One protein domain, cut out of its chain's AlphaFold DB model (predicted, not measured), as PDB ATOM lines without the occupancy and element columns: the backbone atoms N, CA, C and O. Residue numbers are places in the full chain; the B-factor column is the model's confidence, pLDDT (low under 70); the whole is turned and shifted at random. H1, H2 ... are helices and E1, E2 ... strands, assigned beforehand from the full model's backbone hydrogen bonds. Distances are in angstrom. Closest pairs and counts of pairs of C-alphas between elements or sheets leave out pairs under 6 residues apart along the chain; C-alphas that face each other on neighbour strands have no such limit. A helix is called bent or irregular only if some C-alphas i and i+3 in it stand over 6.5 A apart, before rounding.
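Overview. This is residues 36 to 86 of the 91 residues of an uncharacterized protein of Gammaproteobacteria bacterium (UniProt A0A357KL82). Two helices sit at the two ends of a drawn-out chain, with the short strand E1 between them and no contact between the helices. The long link of residues 47 to 61 swings out from the end of H1 and folds back to E1, making an open loop with H1, while H2 lies off at the other end and residues 78 to 84 stick out free. The printed part has 51 residues, with two named helices and one named strand in the order H1, E1, H2, and it is mostly helix. It is only just extended, close to loose, with a radius of gyration of the C-alphas of 14.9 A, and its elongated outline spans 41 by 24 by 16 A.

Along the chain. The printed part begins at Val 36. H1 is residues 38 to 46, 12.9 A from first to last C-alpha, and begins with C-alpha 38 at (-17.809, -19.193, -1.065). E1 is residues 62 to 65, Asp 62 to Ile 65, with C-alpha 62 at (-15.762, -23.986, -3.071). H2, the longest helix with 13 residues, is residues 70 to 82, 18.1 A long, and ends with C-alpha 82 at (-7.568, -40.535, -11.556).

Arrangement. Just before H1, residues 36 to 37 form a short pairing with residues 62 to 63 of E1, antiparallel. E1 pairs with no named strand. H1 and E1 have 4 pairs of C-alphas within 8 A, the closest being those of Gly 38 and Asp 62, 5.6 A apart, and their centres are 12.9 A apart. E1 and H2 are apart, although a tight link of 4 residues joins them. H1 and H2 are apart as well. In H2 every O i to N i+4 pair is within hydrogen-bond range, and in H1 4 of 5 are. Neither helix is bent or irregular.

Size, cuts and confidence. The two C-alphas farthest apart are those of Lys 53 and Asp 71, at 41.6 A, while the first and last printed C-alphas, of Val 36 and His 86, are 19.6 A apart. The link from H1 to E1 is long, with 15 residues, 47 to 61, whose C-alphas lie 4 to 21 A from the mean of all C-alphas. Residues 78 to 84, of which 78 to 82 belong to H2, stand free. The printed part has no cut and comes from a full chain of 91 residues. The mean pLDDT of the printed part is 93.8, and no printed residue is under 70 in this model.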
ATOM      1  N   VAL A  36     -11.237 -19.540  -6.172       96.69
ATOM      2  CA  VAL A  36     -11.756 -19.890  -4.839       96.69
ATOM      3  C   VAL A  36     -12.925 -18.963  -4.533       96.69
ATOM      4  O   VAL A  36     -12.774 -17.742  -4.571       96.69
ATOM      5  N   VAL A  37     -14.082 -19.539  -4.226       96.62
ATOM      6  CA  VAL A  37     -15.320 -18.804  -3.944       96.62
ATOM      7  C   VAL A  37     -15.883 -19.212  -2.579       96.62
ATOM      8  O   VAL A  37     -15.196 -19.826  -1.761       96.62
ATOM      9  N   GLY A  38     -17.114 -18.794  -2.284       93.62
ATOM     10  CA  GLY A  38     -17.809 -19.193  -1.065       93.62
ATOM     11  C   GLY A  38     -17.181 -18.640   0.217       93.62
ATOM     12  O   GLY A  38     -16.541 -17.582   0.232       93.62
ATOM     13  N   ALA A  39     -17.395 -19.356   1.323       93.31
ATOM     14  CA  ALA A  39     -16.939 -18.940   2.648       93.31
ATOM     15  C   ALA A  39     -15.413 -18.775   2.708       93.31
ATOM     16  O   ALA A  39     -14.917 -17.814   3.296       93.31
ATOM     17  N   MET A  40     -14.677 -19.660   2.036       93.88
ATOM     18  CA  MET A  40     -13.218 -19.641   2.050       93.88
ATOM     19  C   MET A  40     -12.631 -18.402   1.376       93.88
ATOM     20  O   MET A  40     -11.672 -17.842   1.898       93.88
ATOM     21  N   ALA A  41     -13.222 -17.903   0.287       94.19
ATOM     22  CA  ALA A  41     -12.760 -16.665  -0.348       94.19
ATOM     23  C   ALA A  41     -12.827 -15.459   0.605       94.19
ATOM     24  O   ALA A  41     -11.874 -14.684   0.716       94.19
ATOM     25  N   ARG A  42     -13.935 -15.327   1.344       93.25
ATOM     26  CA  ARG A  42     -14.093 -14.298   2.378       93.25
ATOM     27  C   ARG A  42     -13.058 -14.473   3.487       93.25
ATOM     28  O   ARG A  42     -12.479 -13.482   3.924       93.25
ATOM     29  N   ASP A  43     -12.818 -15.701   3.933       92.81
ATOM     30  CA  ASP A  43     -11.885 -15.986   5.022       92.81
ATOM     31  C   ASP A  43     -10.429 -15.667   4.640       92.81
ATOM     32  O   ASP A  43      -9.705 -15.078   5.442       92.81
ATOM     33  N   LEU A  44     -10.005 -15.973   3.407       93.50
ATOM     34  CA  LEU A  44      -8.683 -15.590   2.883       93.50
ATOM     35  C   LEU A  44      -8.427 -14.085   3.026       93.50
ATOM     36  O   LEU A  44      -7.342 -13.679   3.443       93.50
ATOM     37  N   VAL A  45      -9.436 -13.266   2.729       93.19
ATOM     38  CA  VAL A  45      -9.331 -11.807   2.812       93.19
ATOM     39  C   VAL A  45      -9.507 -11.321   4.249       93.19
ATOM     40  O   VAL A  45      -8.608 -10.696   4.800       93.19
ATOM     41  N   LEU A  46     -10.655 -11.582   4.873       93.44
ATOM     42  CA  LEU A  46     -11.031 -10.951   6.140       93.44
ATOM     43  C   LEU A  46     -10.362 -11.604   7.349       93.44
ATOM     44  O   LEU A  46      -9.913 -10.896   8.244       93.44
ATOM     45  N   VAL A  47     -10.285 -12.934   7.385       93.12
ATOM     46  CA  VAL A  47      -9.734 -13.664   8.534       93.12
ATOM     47  C   VAL A  47      -8.212 -13.703   8.429       93.12
ATOM     48  O   VAL A  47      -7.519 -13.124   9.258       93.12
ATOM     49  N   TYR A  48      -7.665 -14.300   7.371       92.81
ATOM     50  CA  TYR A  48      -6.210 -14.432   7.232       92.81
ATOM     51  C   TYR A  48      -5.525 -13.114   6.848       92.81
ATOM     52  O   TYR A  48      -4.383 -12.856   7.256       92.81
ATOM     53  N   GLY A  49      -6.206 -12.263   6.077       94.06
ATOM     54  CA  GLY A  49      -5.668 -10.975   5.654       94.06
ATOM     55  C   GLY A  49      -5.783  -9.869   6.706       94.06
ATOM     56  O   GLY A  49      -4.820  -9.126   6.890       94.06
ATOM     57  N   PHE A  50      -6.910  -9.790   7.419       93.25
ATOM     58  CA  PHE A  50      -7.228  -8.674   8.325       93.25
ATOM     59  C   PHE A  50      -7.573  -9.081   9.771       93.25
ATOM     60  O   PHE A  50      -8.037  -8.236  10.531       93.25
ATOM     61  N   ASP A  51      -7.316 -10.331  10.169       91.88
ATOM     62  CA  ASP A  51      -7.494 -10.840  11.544       91.88
ATOM     63  C   ASP A  51      -8.932 -10.703  12.090       91.88
ATOM     64  O   ASP A  51      -9.178 -10.483  13.279       91.88
ATOM     65  N   SER A  52      -9.924 -10.813  11.204       92.94
ATOM     66  CA  SER A  52     -11.335 -10.761  11.582       92.94
ATOM     67  C   SER A  52     -11.768 -12.026  12.330       92.94
ATOM     68  O   SER A  52     -11.504 -13.147  11.896       92.94
ATOM     69  N   LYS A  53     -12.532 -11.856  13.414       87.19
ATOM     70  CA  LYS A  53     -13.076 -12.951  14.236       87.19
ATOM     71  C   LYS A  53     -14.426 -13.434  13.700       87.19
ATOM     72  O   LYS A  53     -15.464 -13.181  14.303       87.19
ATOM     73  N   ILE A  54     -14.409 -14.071  12.531       83.94
ATOM     74  CA  ILE A  54     -15.597 -14.674  11.909       83.94
ATOM     75  C   ILE A  54     -15.569 -16.182  12.171       83.94
ATOM     76  O   ILE A  54     -14.550 -16.829  11.936       83.94
ATOM     77  N   GLU A  55     -16.680 -16.749  12.638       78.00
ATOM     78  CA  GLU A  55     -16.830 -18.200  12.774       78.00
ATOM     79  C   GLU A  55     -17.255 -18.839  11.445       78.00
ATOM     80  O   GLU A  55     -18.084 -18.294  10.709       78.00
ATOM     81  N   ARG A  56     -16.703 -20.020  11.134       75.81
ATOM     82  CA  ARG A  56     -17.120 -20.807   9.968       75.81
ATOM     83  C   ARG A  56     -18.210 -21.807  10.330       75.81
ATOM     84  O   ARG A  56     -18.033 -22.617  11.234       75.81
ATOM     85  N   GLY A  57     -19.270 -21.824   9.523       77.44
ATOM     86  CA  GLY A  57     -20.293 -22.872   9.559       77.44
ATOM     87  C   GLY A  57     -19.907 -24.162   8.822       77.44
ATOM     88  O   GLY A  57     -20.523 -25.194   9.068       77.44
ATOM     89  N   THR A  58     -18.898 -24.132   7.942       82.19
ATOM     90  CA  THR A  58     -18.480 -25.284   7.120       82.19
ATOM     91  C   THR A  58     -16.950 -25.407   7.026       82.19
ATOM     92  O   THR A  58     -16.194 -24.508   7.416       82.19
ATOM     93  N   ARG A  59     -16.465 -26.571   6.576       84.50
ATOM     94  CA  ARG A  59     -15.029 -26.860   6.367       84.50
ATOM     95  C   ARG A  59     -14.680 -27.143   4.905       84.50
ATOM     96  O   ARG A  59     -13.514 -27.398   4.618       84.50
ATOM     97  N   ASP A  60     -15.679 -27.152   4.035       91.25
ATOM     98  CA  ASP A  60     -15.519 -27.313   2.598       91.25
ATOM     99  C   ASP A  60     -14.884 -26.069   1.962       91.25
ATOM    100  O   ASP A  60     -14.759 -24.999   2.565       91.25
ATOM    101  N   VAL A  61     -14.405 -26.256   0.737       94.38
ATOM    102  CA  VAL A  61     -13.773 -25.223  -0.076       94.38
ATOM    103  C   VAL A  61     -14.461 -25.244  -1.431       94.38
ATOM    104  O   VAL A  61     -14.402 -26.249  -2.139       94.38
ATOM    105  N   ASP A  62     -15.077 -24.126  -1.795       95.50
ATOM    106  CA  ASP A  62     -15.762 -23.986  -3.071       95.50
ATOM    107  C   ASP A  62     -14.825 -23.439  -4.148       95.50
ATOM    108  O   ASP A  62     -14.097 -22.459  -3.939       95.50
ATOM    109  N   PHE A  63     -14.905 -24.029  -5.339       97.31
ATOM    110  CA  PHE A  63     -14.191 -23.574  -6.524       97.31
ATOM    111  C   PHE A  63     -15.178 -23.274  -7.653       97.31
ATOM    112  O   PHE A  63     -15.973 -24.130  -8.038       97.31
ATOM    113  N   ALA A  64     -15.099 -22.073  -8.218       97.94
ATOM    114  CA  ALA A  64     -15.703 -21.774  -9.508       97.94
ATOM    115  C   ALA A  64     -14.723 -22.190 -10.609       97.94
ATOM    116  O   ALA A  64     -13.571 -21.760 -10.598       97.94
ATOM    117  N   ILE A  65     -15.179 -23.024 -11.541       97.62
ATOM    118  CA  ILE A  65     -14.377 -23.536 -12.656       97.62
ATOM    119  C   ILE A  65     -14.856 -22.862 -13.946       97.62
ATOM    120  O   ILE A  65     -16.055 -22.871 -14.228       97.62
ATOM    121  N   ASN A  66     -13.938 -22.279 -14.717       97.81
ATOM    122  CA  ASN A  66     -14.244 -21.648 -15.996       97.81
ATOM    123  C   ASN A  66     -14.145 -22.678 -17.129       97.81
ATOM    124  O   ASN A  66     -13.047 -23.040 -17.537       97.81
ATOM    125  N   ILE A  67     -15.290 -23.158 -17.612       96.56
ATOM    126  CA  ILE A  67     -15.380 -24.162 -18.678       96.56
ATOM    127  C   ILE A  67     -16.288 -23.675 -19.802       96.56
ATOM    128  O   ILE A  67     -17.352 -23.105 -19.555       96.56
ATOM    129  N   ALA A  68     -15.901 -23.948 -21.044       96.31
ATOM    130  CA  ALA A  68     -16.663 -23.573 -22.230       96.31
ATOM    131  C   ALA A  68     -17.759 -24.590 -22.585       96.31
ATOM    132  O   ALA A  68     -18.734 -24.250 -23.260       96.31
ATOM    133  N   ASN A  69     -17.597 -25.854 -22.179       97.69
ATOM    134  CA  ASN A  69     -18.490 -26.951 -22.550       97.69
ATOM    135  C   ASN A  69     -18.373 -28.156 -21.593       97.69
ATOM    136  O   ASN A  69     -17.554 -28.194 -20.673       97.69
ATOM    137  N   TRP A  70     -19.213 -29.167 -21.826       97.75
ATOM    138  CA  TRP A  70     -19.248 -30.392 -21.024       97.75
ATOM    139  C   TRP A  70     -18.029 -31.299 -21.211       97.75
ATOM    140  O   TRP A  70     -17.723 -32.082 -20.311       97.75
ATOM    141  N   ASP A  71     -17.325 -31.214 -22.337       98.12
ATOM    142  CA  ASP A  71     -16.135 -32.033 -22.566       98.12
ATOM    143  C   ASP A  71     -14.987 -31.580 -21.659       98.12
ATOM    144  O   ASP A  71     -14.335 -32.420 -21.036       98.12
ATOM    145  N   GLU A  72     -14.808 -30.269 -21.472       98.12
ATOM    146  CA  GLU A  72     -13.853 -29.715 -20.501       98.12
ATOM    147  C   GLU A  72     -14.207 -30.096 -19.062       98.12
ATOM    148  O   GLU A  72     -13.341 -30.532 -18.297       98.12
ATOM    149  N   PHE A  73     -15.495 -30.020 -18.705       97.69
ATOM    150  CA  PHE A  73     -15.971 -30.512 -17.413       97.69
ATOM    151  C   PHE A  73     -15.582 -31.980 -17.195       97.69
ATOM    152  O   PHE A  73     -15.003 -32.337 -16.166       97.69
ATOM    153  N   ASN A  74     -15.881 -32.840 -18.171       98.19
ATOM    154  CA  ASN A  74     -15.588 -34.267 -18.090       98.19
ATOM    155  C   ASN A  74     -14.081 -34.536 -18.039       98.19
ATOM    156  O   ASN A  74     -13.652 -35.433 -17.309       98.19
ATOM    157  N   ALA A  75     -13.272 -33.762 -18.764       98.25
ATOM    158  CA  ALA A  75     -11.818 -33.864 -18.731       98.25
ATOM    159  C   ALA A  75     -11.272 -33.573 -17.327       98.25
ATOM    160  O   ALA A  75     -10.524 -34.393 -16.785       98.25
ATOM    161  N   LEU A  76     -11.703 -32.470 -16.705       98.25
ATOM    162  CA  LEU A  76     -11.299 -32.119 -15.343       98.25
ATOM    163  C   LEU A  76     -11.789 -33.157 -14.330       98.25
ATOM    164  O   LEU A  76     -10.987 -33.681 -13.558       98.25
ATOM    165  N   ARG A  77     -13.073 -33.528 -14.380       97.44
ATOM    166  CA  ARG A  77     -13.656 -34.558 -13.507       97.44
ATOM    167  C   ARG A  77     -12.869 -35.864 -13.584       97.44
ATOM    168  O   ARG A  77     -12.483 -36.411 -12.557       97.44
ATOM    169  N   ASN A  78     -12.608 -36.371 -14.787       98.19
ATOM    170  CA  ASN A  78     -11.887 -37.631 -14.969       98.19
ATOM    171  C   ASN A  78     -10.426 -37.530 -14.522       98.19
ATOM    172  O   ASN A  78      -9.871 -38.516 -14.039       98.19
ATOM    173  N   ARG A  79      -9.799 -36.358 -14.671       97.75
ATOM    174  CA  ARG A  79      -8.447 -36.107 -14.162       97.75
ATOM    175  C   ARG A  79      -8.410 -36.175 -12.634       97.75
ATOM    176  O   ARG A  79      -7.526 -36.840 -12.106       97.75
ATOM    177  N   LEU A  80      -9.381 -35.563 -11.956       97.94
ATOM    178  CA  LEU A  80      -9.513 -35.621 -10.498       97.94
ATOM    179  C   LEU A  80      -9.783 -37.054 -10.018       97.94
ATOM    180  O   LEU A  80      -9.100 -37.538  -9.126       97.94
ATOM    181  N   LEU A  81     -10.699 -37.785 -10.661       97.69
ATOM    182  CA  LEU A  81     -10.973 -39.188 -10.307       97.69
ATOM    183  C   LEU A  81      -9.734 -40.092 -10.435       97.69
ATOM    184  O   LEU A  81      -9.566 -41.027  -9.660       97.69
ATOM    185  N   LYS A  82      -8.852 -39.823 -11.408       97.81
ATOM    186  CA  LYS A  82      -7.568 -40.535 -11.556       97.81
ATOM    187  C   LYS A  82      -6.540 -40.157 -10.487       97.81
ATOM    188  O   LYS A  82      -5.602 -40.918 -10.282       97.81
ATOM    189  N   ALA A  83      -6.709 -39.008  -9.841       96.62
ATOM    190  CA  ALA A  83      -5.904 -38.543  -8.716       96.62
ATOM    191  C   ALA A  83      -6.536 -38.902  -7.360       96.62
ATOM    192  O   ALA A  83      -6.289 -38.230  -6.368       96.62
ATOM    193  N   ASP A  84      -7.353 -39.959  -7.331       96.38
ATOM    194  CA  ASP A  84      -7.989 -40.503  -6.124       96.38
ATOM    195  C   ASP A  84      -9.029 -39.581  -5.463       96.38
ATOM    196  O   ASP A  84      -9.496 -39.834  -4.354       96.38
ATOM    197  N   TYR A  85      -9.490 -38.540  -6.167       96.44
ATOM    198  CA  TYR A  85     -10.717 -37.863  -5.761       96.44
ATOM    199  C   TYR A  85     -11.916 -38.779  -5.982       96.44
ATOM    200  O   TYR A  85     -11.984 -39.576  -6.925       96.44
ATOM    201  N   HIS A  86     -12.931 -38.603  -5.146       95.38
ATOM    202  CA  HIS A  86     -14.194 -39.305  -5.282       95.38
ATOM    203  C   HIS A  86     -15.324 -38.303  -5.448       95.38
ATOM    204  O   HIS A  86     -15.379 -37.283  -4.764       95.38
TER     205      HIS A  86